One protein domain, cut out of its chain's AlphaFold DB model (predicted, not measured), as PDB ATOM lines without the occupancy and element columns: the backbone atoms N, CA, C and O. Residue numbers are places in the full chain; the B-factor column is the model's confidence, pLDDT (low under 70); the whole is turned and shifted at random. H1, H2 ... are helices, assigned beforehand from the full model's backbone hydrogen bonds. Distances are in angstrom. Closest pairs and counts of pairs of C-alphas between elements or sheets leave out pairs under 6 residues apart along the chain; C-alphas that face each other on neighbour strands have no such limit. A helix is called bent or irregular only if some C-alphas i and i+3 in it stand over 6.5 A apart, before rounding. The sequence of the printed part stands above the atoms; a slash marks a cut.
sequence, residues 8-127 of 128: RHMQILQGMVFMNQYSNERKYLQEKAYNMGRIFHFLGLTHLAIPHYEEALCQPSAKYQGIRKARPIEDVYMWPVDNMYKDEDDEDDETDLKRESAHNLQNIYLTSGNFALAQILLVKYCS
ATOM      1  N   ARG A   8      13.986 -53.919 -51.157       86.19
ATOM      2  CA  ARG A   8      14.207 -53.487 -49.763       86.19
ATOM      3  C   ARG A   8      14.615 -52.014 -49.646       86.19
ATOM      4  O   ARG A   8      14.096 -51.307 -48.786       86.19
ATOM      5  N   HIS A   9      15.518 -51.542 -50.504       89.62
ATOM      6  CA  HIS A   9      15.962 -50.144 -50.483       89.62
ATOM      7  C   HIS A   9      14.814 -49.170 -50.768       89.62
ATOM      8  O   HIS A   9      14.690 -48.158 -50.084       89.62
ATOM      9  N   MET A  10      13.926 -49.516 -51.705       92.12
ATOM     10  CA  MET A  10      12.739 -48.715 -52.012       92.12
ATOM     11  C   MET A  10      11.748 -48.687 -50.847       92.12
ATOM     12  O   MET A  10      11.201 -47.634 -50.535       92.12
ATOM     13  N   GLN A  11      11.555 -49.813 -50.159       92.00
ATOM     14  CA  GLN A  11      10.696 -49.874 -48.971       92.00
ATOM     15  C   GLN A  11      11.252 -49.028 -47.816       92.00
ATOM     16  O   GLN A  11      10.495 -48.328 -47.146       92.00
ATOM     17  N   ILE A  12      12.575 -49.042 -47.608       92.62
ATOM     18  CA  ILE A  12      13.234 -48.166 -46.628       92.62
ATOM     19  C   ILE A  12      13.041 -46.699 -47.018       92.62
ATOM     20  O   ILE A  12      12.646 -45.902 -46.172       92.62
ATOM     21  N   LEU A  13      13.256 -46.343 -48.289       94.56
ATOM     22  CA  LEU A  13      13.062 -44.977 -48.778       94.56
ATOM     23  C   LEU A  13      11.624 -44.493 -48.556       94.56
ATOM     24  O   LEU A  13      11.422 -43.384 -48.071       94.56
ATOM     25  N   GLN A  14      10.629 -45.332 -48.846       94.69
ATOM     26  CA  GLN A  14       9.226 -45.014 -48.586       94.69
ATOM     27  C   GLN A  14       8.966 -44.765 -47.091       94.69
ATOM     28  O   GLN A  14       8.297 -43.797 -46.737       94.69
ATOM     29  N   GLY A  15       9.548 -45.587 -46.210       95.12
ATOM     30  CA  GLY A  15       9.511 -45.346 -44.767       95.12
ATOM     31  C   GLY A  15      10.128 -43.998 -44.382       95.12
ATOM     32  O   GLY A  15       9.529 -43.243 -43.622       95.12
ATOM     33  N   MET A  16      11.278 -43.644 -44.964       95.94
ATOM     34  CA  MET A  16      11.935 -42.356 -44.714       95.94
ATOM     35  C   MET A  16      11.093 -41.160 -45.173       95.94
ATOM     36  O   MET A  16      11.101 -40.127 -44.506       95.94
ATOM     37  N   VAL A  17      10.335 -41.292 -46.266       97.12
ATOM     38  CA  VAL A  17       9.392 -40.253 -46.712       97.12
ATOM     39  C   VAL A  17       8.309 -40.017 -45.659       97.12
ATOM     40  O   VAL A  17       8.083 -38.868 -45.283       97.12
ATOM     41  N   PHE A  18       7.696 -41.080 -45.130       96.62
ATOM     42  CA  PHE A  18       6.692 -40.943 -44.068       96.62
ATOM     43  C   PHE A  18       7.273 -40.332 -42.795       96.62
ATOM     44  O   PHE A  18       6.633 -39.495 -42.166       96.62
ATOM     45  N   MET A  19       8.505 -40.691 -42.443       96.81
ATOM     46  CA  MET A  19       9.169 -40.113 -41.277       96.81
ATOM     47  C   MET A  19       9.496 -38.640 -41.456       96.81
ATOM     48  O   MET A  19       9.347 -37.872 -40.513       96.81
ATOM     49  N   ASN A  20       9.882 -38.225 -42.662       95.00
ATOM     50  CA  ASN A  20      10.082 -36.816 -42.981       95.00
ATOM     51  C   ASN A  20       8.756 -36.038 -42.897       95.00
ATOM     52  O   ASN A  20       8.695 -34.991 -42.262       95.00
ATOM     53  N   GLN A  21       7.667 -36.583 -43.445       96.88
ATOM     54  CA  GLN A  21       6.333 -35.983 -43.313       96.88
ATOM     55  C   GLN A  21       5.912 -35.850 -41.844       96.88
ATOM     56  O   GLN A  21       5.582 -34.751 -41.404       96.88
ATOM     57  N   TYR A  22       6.044 -36.924 -41.057       96.62
ATOM     58  CA  TYR A  22       5.829 -36.897 -39.607       96.62
ATOM     59  C   TYR A  22       6.662 -35.800 -38.932       96.62
ATOM     60  O   TYR A  22       6.142 -35.012 -38.150       96.62
ATOM     61  N   SER A  23       7.945 -35.715 -39.271       94.81
ATOM     62  CA  SER A  23       8.903 -34.750 -38.729       94.81
ATOM     63  C   SER A  23       8.495 -33.297 -39.035       94.81
ATOM     64  O   SER A  23       8.687 -32.405 -38.207       94.81
ATOM     65  N   ASN A  24       7.886 -33.043 -40.193       94.25
ATOM     66  CA  ASN A  24       7.413 -31.712 -40.584       94.25
ATOM     67  C   ASN A  24       6.090 -31.322 -39.916       94.25
ATOM     68  O   ASN A  24       5.866 -30.145 -39.645       94.25
ATOM     69  N   GLU A  25       5.219 -32.292 -39.646       94.56
ATOM     70  CA  GLU A  25       3.894 -32.044 -39.068       94.56
ATOM     71  C   GLU A  25       3.888 -32.094 -37.533       94.56
ATOM     72  O   GLU A  25       3.044 -31.467 -36.881       94.56
ATOM     73  N   ARG A  26       4.819 -32.842 -36.924       93.31
ATOM     74  CA  ARG A  26       4.848 -33.035 -35.476       93.31
ATOM     75  C   ARG A  26       5.295 -31.760 -34.773       93.31
ATOM     76  O   ARG A  26       6.374 -31.228 -35.013       93.31
ATOM     77  N   LYS A  27       4.461 -31.317 -33.831       91.38
ATOM     78  CA  LYS A  27       4.729 -30.132 -33.010       91.38
ATOM     79  C   LYS A  27       5.819 -30.379 -31.973       91.38
ATOM     80  O   LYS A  27       6.570 -29.456 -31.688       91.38
ATOM     81  N   TYR A  28       5.894 -31.584 -31.405       92.94
ATOM     82  CA  TYR A  28       6.789 -31.862 -30.285       92.94
ATOM     83  C   TYR A  28       8.232 -32.081 -30.736       92.94
ATOM     84  O   TYR A  28       8.531 -33.072 -31.403       92.94
ATOM     85  N   LEU A  29       9.117 -31.149 -30.373       93.75
ATOM     86  CA  LEU A  29      10.492 -31.107 -30.880       93.75
ATOM     87  C   LEU A  29      11.332 -32.265 -30.339       93.75
ATOM     88  O   LEU A  29      12.030 -32.925 -31.106       93.75
ATOM     89  N   GLN A  30      11.210 -32.560 -29.043       96.25
ATOM     90  CA  GLN A  30      11.931 -33.666 -28.419       96.25
ATOM     91  C   GLN A  30      11.518 -35.025 -29.003       96.25
ATOM     92  O   GLN A  30      12.374 -35.817 -29.388       96.25
ATOM     93  N   GLU A  31      10.212 -35.285 -29.115       96.50
ATOM     94  CA  GLU A  31       9.681 -36.535 -29.674       96.50
ATOM     95  C   GLU A  31      10.127 -36.736 -31.127       96.50
ATOM     96  O   GLU A  31      10.578 -37.819 -31.506       96.50
ATOM     97  N   LYS A  32      10.044 -35.671 -31.930       96.88
ATOM     98  CA  LYS A  32      10.509 -35.650 -33.317       96.88
ATOM     99  C   LYS A  32      11.986 -36.032 -33.404       96.88
ATOM    100  O   LYS A  32      12.330 -36.942 -34.159       96.88
ATOM    101  N   ALA A  33      12.837 -35.363 -32.626       97.75
ATOM    102  CA  ALA A  33      14.273 -35.609 -32.606       97.75
ATOM    103  C   ALA A  33      14.583 -37.054 -32.179       97.75
ATOM    104  O   ALA A  33      15.253 -37.788 -32.904       97.75
ATOM    105  N   TYR A  34      13.983 -37.523 -31.082       98.25
ATOM    106  CA  TYR A  34      14.137 -38.898 -30.607       98.25
ATOM    107  C   TYR A  34      13.749 -39.939 -31.667       98.25
ATOM    108  O   TYR A  34      14.510 -40.872 -31.937       98.25
ATOM    109  N   ASN A  35      12.586 -39.781 -32.305       97.88
ATOM    110  CA  ASN A  35      12.091 -40.733 -33.298       97.88
ATOM    111  C   ASN A  35      12.940 -40.742 -34.576       97.88
ATOM    112  O   ASN A  35      13.208 -41.819 -35.115       97.88
ATOM    113  N   MET A  36      13.423 -39.582 -35.032       98.25
ATOM    114  CA  MET A  36      14.374 -39.512 -36.146       98.25
ATOM    115  C   MET A  36      15.686 -40.222 -35.792       98.25
ATOM    116  O   MET A  36      16.147 -41.076 -36.554       98.25
ATOM    117  N   GLY A  37      16.231 -39.959 -34.600       98.12
ATOM    118  CA  GLY A  37      17.425 -40.632 -34.086       98.12
ATOM    119  C   GLY A  37      17.261 -42.150 -34.046       98.12
ATOM    120  O   GLY A  37      18.106 -42.884 -34.558       98.12
ATOM    121  N   ARG A  38      16.121 -42.640 -33.543       97.88
ATOM    122  CA  ARG A  38      15.804 -44.077 -33.505       97.88
ATOM    123  C   ARG A  38      15.791 -44.739 -34.865       97.88
ATOM    124  O   ARG A  38      16.218 -45.885 -34.967       97.88
ATOM    125  N   ILE A  39      15.299 -44.067 -35.894       97.81
ATOM    126  CA  ILE A  39      15.200 -44.677 -37.220       97.81
ATOM    127  C   ILE A  39      16.562 -44.762 -37.879       97.81
ATOM    128  O   ILE A  39      16.909 -45.816 -38.412       97.81
ATOM    129  N   PHE A  40      17.375 -43.715 -37.768       98.12
ATOM    130  CA  PHE A  40      18.758 -43.789 -38.225       98.12
ATOM    131  C   PHE A  40      19.551 -44.844 -37.458       98.12
ATOM    132  O   PHE A  40      20.246 -45.648 -38.078       98.12
ATOM    133  N   HIS A  41      19.378 -44.921 -36.137       97.75
ATOM    134  CA  HIS A  41      20.012 -45.947 -35.318       97.75
ATOM    135  C   HIS A  41      19.567 -47.356 -35.740       97.75
ATOM    136  O   HIS A  41      20.406 -48.223 -35.968       97.75
ATOM    137  N   PHE A  42      18.266 -47.573 -35.951       95.88
ATOM    138  CA  PHE A  42      17.713 -48.850 -36.417       95.88
ATOM    139  C   PHE A  42      18.240 -49.268 -37.799       95.88
ATOM    140  O   PHE A  42      18.433 -50.456 -38.058       95.88
ATOM    141  N   LEU A  43      18.502 -48.304 -38.684       95.31
ATOM    142  CA  LEU A  43      19.112 -48.539 -39.996       95.31
ATOM    143  C   LEU A  43      20.643 -48.716 -39.935       95.31
ATOM    144  O   LEU A  43      21.256 -48.969 -40.971       95.31
ATOM    145  N   GLY A  44      21.262 -48.594 -38.755       95.94
ATOM    146  CA  GLY A  44      22.715 -48.648 -38.567       95.94
ATOM    147  C   GLY A  44      23.448 -47.362 -38.971       95.94
ATOM    148  O   GLY A  44      24.675 -47.330 -38.998       95.94
ATOM    149  N   LEU A  45      22.719 -46.287 -39.268       97.00
ATOM    150  CA  LEU A  45      23.252 -44.980 -39.656       97.00
ATOM    151  C   LEU A  45      23.551 -44.139 -38.405       97.00
ATOM    152  O   LEU A  45      22.988 -43.067 -38.200       97.00
ATOM    153  N   THR A  46      24.431 -44.645 -37.540       97.56
ATOM    154  CA  THR A  46      24.686 -44.078 -36.202       97.56
ATOM    155  C   THR A  46      25.158 -42.626 -36.230       97.56
ATOM    156  O   THR A  46      24.689 -41.827 -35.430       97.56
ATOM    157  N   HIS A  47      25.997 -42.247 -37.195       96.56
ATOM    158  CA  HIS A  47      26.445 -40.861 -37.384       96.56
ATOM    159  C   HIS A  47      25.297 -39.870 -37.657       96.56
ATOM    160  O   HIS A  47      25.423 -38.697 -37.325       96.56
ATOM    161  N   LEU A  48      24.176 -40.331 -38.228       97.75
ATOM    162  CA  LEU A  48      22.959 -39.526 -38.383       97.75
ATOM    163  C   LEU A  48      22.067 -39.593 -37.139       97.75
ATOM    164  O   LEU A  48      21.315 -38.664 -36.873       97.75
ATOM    165  N   ALA A  49      22.144 -40.675 -36.364       98.50
ATOM    166  CA  ALA A  49      21.366 -40.835 -35.140       98.50
ATOM    167  C   ALA A  49      21.854 -39.931 -33.997       98.50
ATOM    168  O   ALA A  49      21.029 -39.376 -33.275       98.50
ATOM    169  N   ILE A  50      23.176 -39.773 -33.850       98.19
ATOM    170  CA  ILE A  50      23.813 -38.965 -32.794       98.19
ATOM    171  C   ILE A  50      23.233 -37.543 -32.705       98.19
ATOM    172  O   ILE A  50      22.680 -37.229 -31.651       98.19
ATOM    173  N   PRO A  51      23.264 -36.707 -33.767       98.12
ATOM    174  CA  PRO A  51      22.789 -35.324 -33.669       98.12
ATOM    175  C   PRO A  51      21.303 -35.227 -33.306       98.12
ATOM    176  O   PRO A  51      20.878 -34.277 -32.656       98.12
ATOM    177  N   HIS A  52      20.500 -36.227 -33.671       98.31
ATOM    178  CA  HIS A  52      19.089 -36.274 -33.303       98.31
ATOM    179  C   HIS A  52      18.857 -36.654 -31.836       98.31
ATOM    180  O   HIS A  52      17.956 -36.114 -31.196       98.31
ATOM    181  N   TYR A  53      19.661 -37.556 -31.270       98.50
ATOM    182  CA  TYR A  53      19.594 -37.830 -29.832       98.50
ATOM    183  C   TYR A  53      20.124 -36.659 -29.004       98.50
ATOM    184  O   TYR A  53      19.530 -36.326 -27.983       98.50
ATOM    185  N   GLU A  54      21.189 -36.003 -29.462       97.81
ATOM    186  CA  GLU A  54      21.695 -34.759 -28.879       97.81
ATOM    187  C   GLU A  54      20.619 -33.668 -28.863       97.81
ATOM    188  O   GLU A  54      20.342 -33.082 -27.817       97.81
ATOM    189  N   GLU A  55      19.934 -33.462 -29.989       97.12
ATOM    190  CA  GLU A  55      18.805 -32.538 -30.077       97.12
ATOM    191  C   GLU A  55      17.703 -32.898 -29.064       97.12
ATOM    192  O   GLU A  55      17.251 -32.030 -28.319       97.12
ATOM    193  N   ALA A  56      17.315 -34.172 -28.952       97.12
ATOM    194  CA  ALA A  56      16.304 -34.611 -27.985       97.12
ATOM    195  C   ALA A  56      16.708 -34.346 -26.515       97.12
ATOM    196  O   ALA A  56      15.862 -34.015 -25.677       97.12
ATOM    197  N   LEU A  57      18.002 -34.441 -26.188       95.38
ATOM    198  CA  LEU A  57      18.523 -34.143 -24.848       95.38
ATOM    199  C   LEU A  57      18.492 -32.640 -24.526       95.38
ATOM    200  O   LEU A  57      18.273 -32.256 -23.363       95.38
ATOM    201  N   CYS A  58      18.645 -31.800 -25.549       94.88
ATOM    202  CA  CYS A  58      18.601 -30.344 -25.454       94.88
ATOM    203  C   CYS A  58      17.173 -29.783 -25.392       94.88
ATOM    204  O   CYS A  58      16.929 -28.817 -24.666       94.88
ATOM    205  N   GLN A  59      16.222 -30.371 -26.123       94.62
ATOM    206  CA  GLN A  59      14.841 -29.878 -26.186       94.62
ATOM    207  C   GLN A  59      14.063 -30.140 -24.884       94.62
ATOM    208  O   GLN A  59      14.307 -31.150 -24.220       94.62
ATOM    209  N   PRO A  60      13.119 -29.263 -24.498       92.88
ATOM    210  CA  PRO A  60      12.189 -29.549 -23.409       92.88
ATOM    211  C   PRO A  60      11.226 -30.681 -23.793       92.88
ATOM    212  O   PRO A  60      10.958 -30.903 -24.978       92.88
ATOM    213  N   SER A  61      10.686 -31.366 -22.786       92.88
ATOM    214  CA  SER A  61       9.617 -32.350 -22.964       92.88
ATOM    215  C   SER A  61       8.346 -31.719 -23.538       92.88
ATOM    216  O   SER A  61       8.205 -30.491 -23.602       92.88
ATOM    217  N   ALA A  62       7.381 -32.548 -23.942       92.62
ATOM    218  CA  ALA A  62       6.125 -32.053 -24.500       92.62
ATOM    219  C   ALA A  62       5.360 -31.155 -23.508       92.62
ATOM    220  O   ALA A  62       4.762 -30.162 -23.926       92.62
ATOM    221  N   LYS A  63       5.428 -31.461 -22.205       90.75
ATOM    222  CA  LYS A  63       4.817 -30.672 -21.121       90.75
ATOM    223  C   LYS A  63       5.399 -29.260 -21.014       90.75
ATOM    224  O   LYS A  63       4.653 -28.301 -20.822       90.75
ATOM    225  N   TYR A  64       6.717 -29.124 -21.157       90.69
ATOM    226  CA  TYR A  64       7.426 -27.849 -20.988       90.69
ATOM    227  C   TYR A  64       7.757 -27.145 -22.307       90.69
ATOM    228  O   TYR A  64       8.431 -26.107 -22.315       90.69
ATOM    229  N   GLN A  65       7.281 -27.669 -23.435       91.00
ATOM    230  CA  GLN A  65       7.570 -27.091 -24.735       91.00
ATOM    231  C   GLN A  65       6.971 -25.686 -24.880       91.00
ATOM    232  O   GLN A  65       5.775 -25.470 -24.708       91.00
ATOM    233  N   GLY A  66       7.820 -24.718 -25.234       89.31
ATOM    234  CA  GLY A  66       7.448 -23.303 -25.331       89.31
ATOM    235  C   GLY A  66       7.456 -22.559 -23.990       89.31
ATOM    236  O   GLY A  66       7.383 -21.334 -23.989       89.31
ATOM    237  N   ILE A  67       7.599 -23.278 -22.872       91.00
ATOM    238  CA  ILE A  67       7.761 -22.716 -21.526       91.00
ATOM    239  C   ILE A  67       9.253 -22.626 -21.193       91.00
ATOM    240  O   ILE A  67       9.758 -21.554 -20.858       91.00
ATOM    241  N   ARG A  68       9.972 -23.748 -21.327       89.50
ATOM    242  CA  ARG A  68      11.424 -23.822 -21.136       89.50
ATOM    243  C   ARG A  68      12.149 -23.625 -22.469       89.50
ATOM    244  O   ARG A  68      11.665 -24.024 -23.531       89.50
ATOM    245  N   LYS A  69      13.325 -22.998 -22.413       90.50
ATOM    246  CA  LYS A  69      14.222 -22.880 -23.571       90.50
ATOM    247  C   LYS A  69      15.015 -24.172 -23.745       90.50
ATOM    248  O   LYS A  69      15.285 -24.866 -22.768       90.50
ATOM    249  N   ALA A  70      15.399 -24.469 -24.984       90.88
ATOM    250  CA  ALA A  70      16.323 -25.560 -25.255       90.88
ATOM    251  C   ALA A  70      17.674 -25.287 -24.580       90.88
ATOM    252  O   ALA A  70      18.140 -24.143 -24.547       90.88
ATOM    253  N   ARG A  71      18.282 -26.344 -24.048       91.00
ATOM    254  CA  ARG A  71      19.615 -26.285 -23.447       91.00
ATOM    255  C   ARG A  71      20.698 -26.253 -24.533       91.00
ATOM    256  O   ARG A  71      20.474 -26.802 -25.617       91.00
ATOM    257  N   PRO A  72      21.844 -25.609 -24.274       93.06
ATOM    258  CA  PRO A  72      23.013 -25.724 -25.136       93.06
ATOM    259  C   PRO A  72      23.524 -27.175 -25.175       93.06
ATOM    260  O   PRO A  72      23.328 -27.946 -24.234       93.06
ATOM    261  N   ILE A  73      24.176 -27.560 -26.273       92.50
ATOM    262  CA  ILE A  73      24.679 -28.932 -26.460       92.50
ATOM    263  C   ILE A  73      25.808 -29.266 -25.480       92.50
ATOM    264  O   ILE A  73      25.961 -30.409 -25.056       92.50
ATOM    265  N   GLU A  74      26.567 -28.254 -25.074       91.62
ATOM    266  CA  GLU A  74      27.649 -28.348 -24.102       91.62
ATOM    267  C   GLU A  74      27.154 -28.925 -22.769       91.62
ATOM    268  O   GLU A  74      27.866 -29.708 -22.136       91.62
ATOM    269  N   ASP A  75      25.904 -28.634 -22.393       89.38
ATOM    270  CA  ASP A  75      25.302 -29.173 -21.177       89.38
ATOM    271  C   ASP A  75      25.195 -30.696 -21.234       89.38
ATOM    272  O   ASP A  75      25.343 -31.346 -20.203       89.38
ATOM    273  N   VAL A  76      24.960 -31.302 -22.402       91.31
ATOM    274  CA  VAL A  76      24.766 -32.759 -22.526       91.31
ATOM    275  C   VAL A  76      26.001 -33.531 -22.064       91.31
ATOM    276  O   VAL A  76      25.871 -34.560 -21.398       91.31
ATOM    277  N   TYR A  77      27.191 -33.008 -22.364       92.25
ATOM    278  CA  TYR A  77      28.473 -33.669 -22.108       92.25
ATOM    279  C   TYR A  77      29.288 -33.031 -20.979       92.25
ATOM    280  O   TYR A  77      30.447 -33.399 -20.775       92.25
ATOM    281  N   MET A  78      28.710 -32.084 -20.240       89.62
ATOM    282  CA  MET A  78      29.408 -31.410 -19.149       89.62
ATOM    283  C   MET A  78      29.795 -32.390 -18.032       89.62
ATOM    284  O   MET A  78      28.963 -33.156 -17.539       89.62
ATOM    285  N   TRP A  79      31.061 -32.324 -17.611       82.88
ATOM    286  CA  TRP A  79      31.630 -33.091 -16.503       82.88
ATOM    287  C   TRP A  79      32.455 -32.170 -15.583       82.88
ATOM    288  O   TRP A  79      33.208 -31.345 -16.107       82.88
ATOM    289  N   PRO A  80      32.398 -32.314 -14.242       82.56
ATOM    290  CA  PRO A  80      31.628 -33.299 -13.474       82.56
ATOM    291  C   PRO A  80      30.115 -33.064 -13.539       82.56
ATOM    292  O   PRO A  80      29.662 -31.939 -13.733       82.56
ATOM    293  N   VAL A  81      29.336 -34.142 -13.397       73.44
ATOM    294  CA  VAL A  81      27.876 -34.048 -13.269       73.44
ATOM    295  C   VAL A  81      27.578 -33.392 -11.926       73.44
ATOM    296  O   VAL A  81      27.689 -34.030 -10.881       73.44
ATOM    297  N   ASP A  82      27.267 -32.100 -11.946       70.56
ATOM    298  CA  ASP A  82      26.777 -31.406 -10.763       70.56
ATOM    299  C   ASP A  82      25.289 -31.739 -10.582       70.56
ATOM    300  O   ASP A  82      24.454 -31.420 -11.435       70.56
ATOM    301  N   ASN A  83      24.964 -32.413  -9.477       59.12
ATOM    302  CA  ASN A  83      23.597 -32.812  -9.130       59.12
ATOM    303  C   ASN A  83      22.681 -31.610  -8.829       59.12
ATOM    304  O   ASN A  83      21.485 -31.813  -8.642       59.12
ATOM    305  N   MET A  84      23.195 -30.371  -8.825       53.38
ATOM    306  CA  MET A  84      22.381 -29.152  -8.710       53.38
ATOM    307  C   MET A  84      21.396 -28.918  -9.872       53.38
ATOM    308  O   MET A  84      20.540 -28.046  -9.751       53.38
ATOM    309  N   TYR A  85      21.491 -29.671 -10.977       54.31
ATOM    310  CA  TYR A  85      20.654 -29.493 -12.175       54.31
ATOM    311  C   TYR A  85      19.731 -30.677 -12.499       54.31
ATOM    312  O   TYR A  85      19.243 -30.773 -13.629       54.31
ATOM    313  N   LYS A  86      19.491 -31.604 -11.558       59.84
ATOM    314  CA  LYS A  86      18.298 -32.454 -11.674       59.84
ATOM    315  C   LYS A  86      17.102 -31.521 -11.481       59.84
ATOM    316  O   LYS A  86      16.843 -31.087 -10.365       59.84
ATOM    317  N   ASP A  87      16.437 -31.152 -12.574       60.38
ATOM    318  CA  ASP A  87      15.164 -30.440 -12.511       60.38
ATOM    319  C   ASP A  87      14.196 -31.358 -11.741       60.38
ATOM    320  O   ASP A  87      13.722 -32.344 -12.296       60.38
ATOM    321  N   GLU A  88      13.946 -31.083 -10.456       56.28
ATOM    322  CA  GLU A  88      13.072 -31.906  -9.589       56.28
ATOM    323  C   GLU A  88      11.666 -32.096 -10.197       56.28
ATOM    324  O   GLU A  88      10.982 -33.077  -9.929       56.28
ATOM    325  N   ASP A  89      11.265 -31.183 -11.083       57.19
ATOM    326  CA  ASP A  89      10.016 -31.213 -11.845       57.19
ATOM    327  C   ASP A  89       9.962 -32.278 -12.966       57.19
ATOM    328  O   ASP A  89       8.875 -32.540 -13.495       57.19
ATOM    329  N   ASP A  90      11.107 -32.837 -13.380       62.81
ATOM    330  CA  ASP A  90      11.210 -33.751 -14.527       62.81
ATOM    331  C   ASP A  90      10.960 -35.225 -14.138       62.81
ATOM    332  O   ASP A  90      10.675 -36.037 -15.018       62.81
ATOM    333  N   GLU A  91      11.017 -35.596 -12.847       63.50
ATOM    334  CA  GLU A  91      10.886 -37.005 -12.413       63.50
ATOM    335  C   GLU A  91       9.504 -37.622 -12.707       63.50
ATOM    336  O   GLU A  91       9.418 -38.827 -12.943       63.50
ATOM    337  N   ASP A  92       8.449 -36.803 -12.795       72.75
ATOM    338  CA  ASP A  92       7.068 -37.248 -13.047       72.75
ATOM    339  C   ASP A  92       6.556 -36.909 -14.465       72.75
ATOM    340  O   ASP A  92       5.350 -36.965 -14.737       72.75
ATOM    341  N   ASP A  93       7.432 -36.514 -15.393       86.69
ATOM    342  CA  ASP A  93       7.024 -36.211 -16.767       86.69
ATOM    343  C   ASP A  93       7.097 -37.442 -17.682       86.69
ATOM    344  O   ASP A  93       8.117 -37.732 -18.302       86.69
ATOM    345  N   GLU A  94       5.963 -38.130 -17.847       86.81
ATOM    346  CA  GLU A  94       5.826 -39.273 -18.765       86.81
ATOM    347  C   GLU A  94       6.143 -38.942 -20.237       86.81
ATOM    348  O   GLU A  94       6.314 -39.848 -21.056       86.81
ATOM    349  N   THR A  95       6.183 -37.656 -20.604       89.19
ATOM    350  CA  THR A  95       6.496 -37.218 -21.969       89.19
ATOM    351  C   THR A  95       7.976 -36.945 -22.196       89.19
ATOM    352  O   THR A  95       8.357 -36.689 -23.343       89.19
ATOM    353  N   ASP A  96       8.803 -36.987 -21.148       92.31
ATOM    354  CA  ASP A  96      10.235 -36.769 -21.281       92.31
ATOM    355  C   ASP A  96      10.933 -37.998 -21.870       92.31
ATOM    356  O   ASP A  96      10.814 -39.121 -21.389       92.31
ATOM    357  N   LEU A  97      11.688 -37.767 -22.942       95.31
ATOM    358  CA  LEU A  97      12.422 -38.805 -23.668       95.31
ATOM    359  C   LEU A  97      13.937 -38.695 -23.465       95.31
ATOM    360  O   LEU A  97      14.707 -39.305 -24.220       95.31
ATOM    361  N   LYS A  98      14.409 -37.889 -22.501       93.88
ATOM    362  CA  LYS A  98      15.851 -37.679 -22.280       93.88
ATOM    363  C   LYS A  98      16.542 -38.960 -21.858       93.88
ATOM    364  O   LYS A  98      17.585 -39.281 -22.421       93.88
ATOM    365  N   ARG A  99      15.967 -39.718 -20.924       93.88
ATOM    366  CA  ARG A  99      16.574 -40.963 -20.436       93.88
ATOM    367  C   ARG A  99      16.734 -41.987 -21.561       93.88
ATOM    368  O   ARG A  99      17.805 -42.567 -21.725       93.88
ATOM    369  N   GLU A 100      15.706 -42.170 -22.384       95.88
ATOM    370  CA  GLU A 100      15.700 -43.097 -23.519       95.88
ATOM    371  C   GLU A 100      16.651 -42.626 -24.630       95.88
ATOM    372  O   GLU A 100      17.342 -43.441 -25.250       95.88
ATOM    373  N   SER A 101      16.721 -41.313 -24.871       97.50
ATOM    374  CA  SER A 101      17.670 -40.711 -25.818       97.50
ATOM    375  C   SER A 101      19.114 -40.906 -25.357       97.50
ATOM    376  O   SER A 101      19.940 -41.381 -26.136       97.50
ATOM    377  N   ALA A 102      19.405 -40.619 -24.084       96.88
ATOM    378  CA  ALA A 102      20.726 -40.786 -23.486       96.88
ATOM    379  C   ALA A 102      21.174 -42.246 -23.506       96.88
ATOM    380  O   ALA A 102      22.298 -42.525 -23.911       96.88
ATOM    381  N   HIS A 103      20.289 -43.183 -23.161       96.94
ATOM    382  CA  HIS A 103      20.587 -44.613 -23.214       96.94
ATOM    383  C   HIS A 103      20.928 -45.081 -24.641       96.94
ATOM    384  O   HIS A 103      21.894 -45.813 -24.864       96.94
ATOM    385  N   ASN A 104      20.169 -44.638 -25.649       98.19
ATOM    386  CA  ASN A 104      20.461 -44.990 -27.040       98.19
ATOM    387  C   ASN A 104      21.781 -44.381 -27.531       98.19
ATOM    388  O   ASN A 104      22.548 -45.059 -28.217       98.19
ATOM    389  N   LEU A 105      22.057 -43.131 -27.163       97.94
ATOM    390  CA  LEU A 105      23.298 -42.444 -27.498       97.94
ATOM    391  C   LEU A 105      24.509 -43.074 -26.792       97.94
ATOM    392  O   LEU A 105      25.549 -43.291 -27.412       97.94
ATOM    393  N   GLN A 106      24.349 -43.472 -25.528       97.56
ATOM    394  CA  GLN A 106      25.336 -44.241 -24.778       97.56
ATOM    395  C   GLN A 106      25.683 -45.539 -25.511       97.56
ATOM    396  O   GLN A 106      26.861 -45.841 -25.677       97.56
ATOM    397  N   ASN A 107      24.690 -46.293 -25.994       97.81
ATOM    398  CA  ASN A 107      24.934 -47.534 -26.739       97.81
ATOM    399  C   ASN A 107      25.747 -47.300 -28.023       97.81
ATOM    400  O   ASN A 107      26.643 -48.088 -28.345       97.81
ATOM    401  N   ILE A 108      25.490 -46.196 -28.731       98.12
ATOM    402  CA  ILE A 108      26.303 -45.795 -29.888       98.12
ATOM    403  C   ILE A 108      27.750 -45.524 -29.454       98.12
ATOM    404  O   ILE A 108      28.686 -46.023 -30.082       98.12
ATOM    405  N   TYR A 109      27.967 -44.791 -28.362       98.00
ATOM    406  CA  TYR A 109      29.322 -44.505 -27.889       98.00
ATOM    407  C   TYR A 109      30.055 -45.733 -27.344       98.00
ATOM    408  O   TYR A 109      31.242 -45.888 -27.630       98.00
ATOM    409  N   LEU A 110      29.365 -46.645 -26.655       97.56
ATOM    410  CA  LEU A 110      29.928 -47.922 -26.206       97.56
ATOM    411  C   LEU A 110      30.408 -48.765 -27.389       97.56
ATOM    412  O   LEU A 110      31.543 -49.238 -27.389       97.56
ATOM    413  N   THR A 111      29.573 -48.921 -28.418       96.38
ATOM    414  CA  THR A 111      29.935 -49.687 -29.624       96.38
ATOM    415  C   THR A 111      31.044 -49.021 -30.437       96.38
ATOM    416  O   THR A 111      31.831 -49.713 -31.078       96.38
ATOM    417  N   SER A 112      31.155 -47.693 -30.361       95.19
ATOM    418  CA  SER A 112      32.226 -46.920 -31.003       95.19
ATOM    419  C   SER A 112      33.528 -46.877 -30.187       95.19
ATOM    420  O   SER A 112      34.523 -46.335 -30.662       95.19
ATOM    421  N   GLY A 113      33.540 -47.412 -28.959       96.44
ATOM    422  CA  GLY A 113      34.694 -47.391 -28.053       96.44
ATOM    423  C   GLY A 113      34.917 -46.066 -27.309       96.44
ATOM    424  O   GLY A 113      35.940 -45.901 -26.646       96.44
ATOM    425  N   ASN A 114      33.978 -45.116 -27.382       96.62
ATOM    426  CA  ASN A 114      34.055 -43.849 -26.654       96.62
ATOM    427  C   ASN A 114      33.437 -43.981 -25.253       96.62
ATOM    428  O   ASN A 114      32.335 -43.507 -24.968       96.62
ATOM    429  N   PHE A 115      34.163 -44.657 -24.365       96.44
ATOM    430  CA  PHE A 115      33.681 -44.960 -23.017       96.44
ATOM    431  C   PHE A 115      33.509 -43.719 -22.133       96.44
ATOM    432  O   PHE A 115      32.630 -43.716 -21.277       96.44
ATOM    433  N   ALA A 116      34.297 -42.664 -22.359       94.44
ATOM    434  CA  ALA A 116      34.205 -41.427 -21.586       94.44
ATOM    435  C   ALA A 116      32.844 -40.741 -21.781       94.44
ATOM    436  O   ALA A 116      32.141 -40.482 -20.806       94.44
ATOM    437  N   LEU A 117      32.425 -40.519 -23.034       94.75
ATOM    438  CA  LEU A 117      31.110 -39.926 -23.312       94.75
ATOM    439  C   LEU A 117      29.966 -40.854 -22.889       94.75
ATOM    440  O   LEU A 117      28.972 -40.393 -22.334       94.75
ATOM    441  N   ALA A 118      30.121 -42.167 -23.094       96.19
ATOM    442  CA  ALA A 118      29.136 -43.143 -22.639       96.19
ATOM    443  C   ALA A 118      28.928 -43.091 -21.114       96.19
ATOM    444  O   ALA A 118      27.792 -43.158 -20.645       96.19
ATOM    445  N   GLN A 119      30.005 -42.942 -20.338       93.75
ATOM    446  CA  GLN A 119      29.934 -42.835 -18.882       93.75
ATOM    447  C   GLN A 119      29.234 -41.549 -18.438       93.75
ATOM    448  O   GLN A 119      28.398 -41.605 -17.539       93.75
ATOM    449  N   ILE A 120      29.533 -40.414 -19.080       93.19
ATOM    450  CA  ILE A 120      28.880 -39.132 -18.779       93.19
ATOM    451  C   ILE A 120      27.363 -39.256 -18.963       93.19
ATOM    452  O   ILE A 120      26.607 -38.906 -18.058       93.19
ATOM    453  N   LEU A 121      26.913 -39.815 -20.091       93.75
ATOM    454  CA  LEU A 121      25.485 -39.989 -20.379       93.75
ATOM    455  C   LEU A 121      24.794 -40.921 -19.379       93.75
ATOM    456  O   LEU A 121      23.707 -40.599 -18.899       93.75
ATOM    457  N   LEU A 122      25.437 -42.044 -19.041       92.19
ATOM    458  CA  LEU A 122      24.912 -43.008 -18.074       92.19
ATOM    459  C   LEU A 122      24.707 -42.360 -16.701       92.19
ATOM    460  O   LEU A 122      23.633 -42.480 -16.117       92.19
ATOM    461  N   VAL A 123      25.735 -41.674 -16.195       90.81
ATOM    462  CA  VAL A 123      25.712 -41.054 -14.864       90.81
ATOM    463  C   VAL A 123      24.749 -39.874 -14.821       90.81
ATOM    464  O   VAL A 123      24.113 -39.657 -13.802       90.81
ATOM    465  N   LYS A 124      24.626 -39.107 -15.907       89.56
ATOM    466  CA  LYS A 124      23.798 -37.902 -15.914       89.56
ATOM    467  C   LYS A 124      22.307 -38.182 -16.091       89.56
ATOM    468  O   LYS A 124      21.494 -37.514 -15.463       89.56
ATOM    469  N   TYR A 125      21.946 -39.120 -16.965       90.06
ATOM    470  CA  TYR A 125      20.554 -39.300 -17.400       90.06
ATOM    471  C   TYR A 125      19.959 -40.663 -17.051       90.06
ATOM    472  O   TYR A 125      18.741 -40.815 -17.103       90.06
ATOM    473  N   CYS A 126      20.781 -41.667 -16.742       89.00
ATOM    474  CA  CYS A 126      20.317 -43.041 -16.534       89.00
ATOM    475  C   CYS A 126      20.515 -43.544 -15.094       89.00
ATOM    476  O   CYS A 126      20.198 -44.701 -14.816       89.00
ATOM    477  N   SER A 127      21.022 -42.709 -14.184       84.06
ATOM    478  CA  SER A 127      21.066 -42.998 -12.748       84.06
ATOM    479  C   SER A 127      19.741 -42.639 -12.073       84.06
ATOM    480  O   SER A 127      19.200 -41.565 -12.343       84.06
TER     481      SER A 127
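Overview. This is residues 8 to 127 of the 128 residues of an uncharacterized protein of Phycomyces blakesleeanus (strain ATCC 8743b / DSM 1359 / FGSC 10004 / NBRC 33097 / NRRL 1555) (UniProt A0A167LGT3). Three helices, H2, H3 and H5, make an up-and-down bundle in the middle of this domain, with H1 beyond H2 at one end and H6 beyond H5 at the other, the five longer helices running mostly alongside one another. H1 meets the body through only part of its length, while the short H4 packs on H3 and H6, between two long loops that make up residues 59 to 72 and 78 to 97. The printed part has 120 residues with six named helices, H1 to H6 in order along the chain, and no named strand; its class is all helix. It is compact, with a radius of gyration of the C-alphas of 14.8 A and spans of 48 by 36 by 22 A.

Arrangement. H1, residues 8 to 25, and H2, residues 29 to 42, form a helical hairpin over a tight link. They touch, at a shallow tilt of 8 degrees, opposite ways. H1 touches H2 with residues 19 to 23 alone, and H2 touches H1 with residues 32 to 36 alone; the closest C-alphas are those of Ser 23 and Lys 32, 5.7 A apart. H2 and H3, residues 46 to 58, form a second helical hairpin, also over a tight link. They touch, with 29 pairs of C-alphas within 8 A, the closest those of Gly 37 and Ala 49 at 4.1 A, at a shallow tilt of 21 degrees, opposite ways. H3 is the hub, touching three other helices. It touches H4, residues 73 to 77, with its residues 54 to 58 alone; the closest C-alphas are those of Cys 58 and Ile 73, 6.3 A apart. H3 also touches H5, residues 98 to 111, the closest C-alphas being those of Leu 57 and Lys 98 at 5.1 A, at a shallow tilt of 31 degrees, opposite ways. H2 and H5 are close but not clearly touching, with one pair of C-alphas within 8 A, Tyr 34 and Ser 101 at 6.2 A. H5 and H6, residues 115 to 125, form a third helical hairpin; they touch at a shallow tilt of 14 degrees, opposite ways, the closest C-alphas being those of Gln 106 and Ala 118 at 4.5 A. H6 touches H4 too, the closest C-alphas being those of Tyr 77 and Ile 120 at 6.4 A. H1 is apart from H3, H4, H5 and H6. In H1, H2, H5 and H6 every O i to N i+4 pair is within hydrogen-bond range; in H3 it is 7 of 9, and in H4 0 of 1, beside 2 of 2 O i to N i+3 pairs.

Along the chain. H1 begins at C-alpha 8, at (14.207, -53.487, -49.763), and with 18 residues is the longest helix, 26.1 A from first to last C-alpha. H2 and H5 measure 19.9 A each, H3 18.5 A and H6 15.4 A. H3 is neither bent nor irregular, but only just: C-alphas 48 and 51 are 6.3 A apart. H4, five residues, begins at C-alpha 73, at (24.679, -28.932, -26.460). H6 ends at C-alpha 125, at (20.554, -39.300, -17.400).

Size, cuts and confidence. The two C-alphas farthest apart are those of Met 10 and Met 84, at 48.5 A. The printed part has no cut. The links from H3 to H4, 14 residues, and from H4 to H5, 20 residues, are long; H5 to H6 is a tight link. The mean pLDDT of the printed part is 91.0, and the model's confidence is under 70 at residues 83 to 91, within the link from H4 to H5.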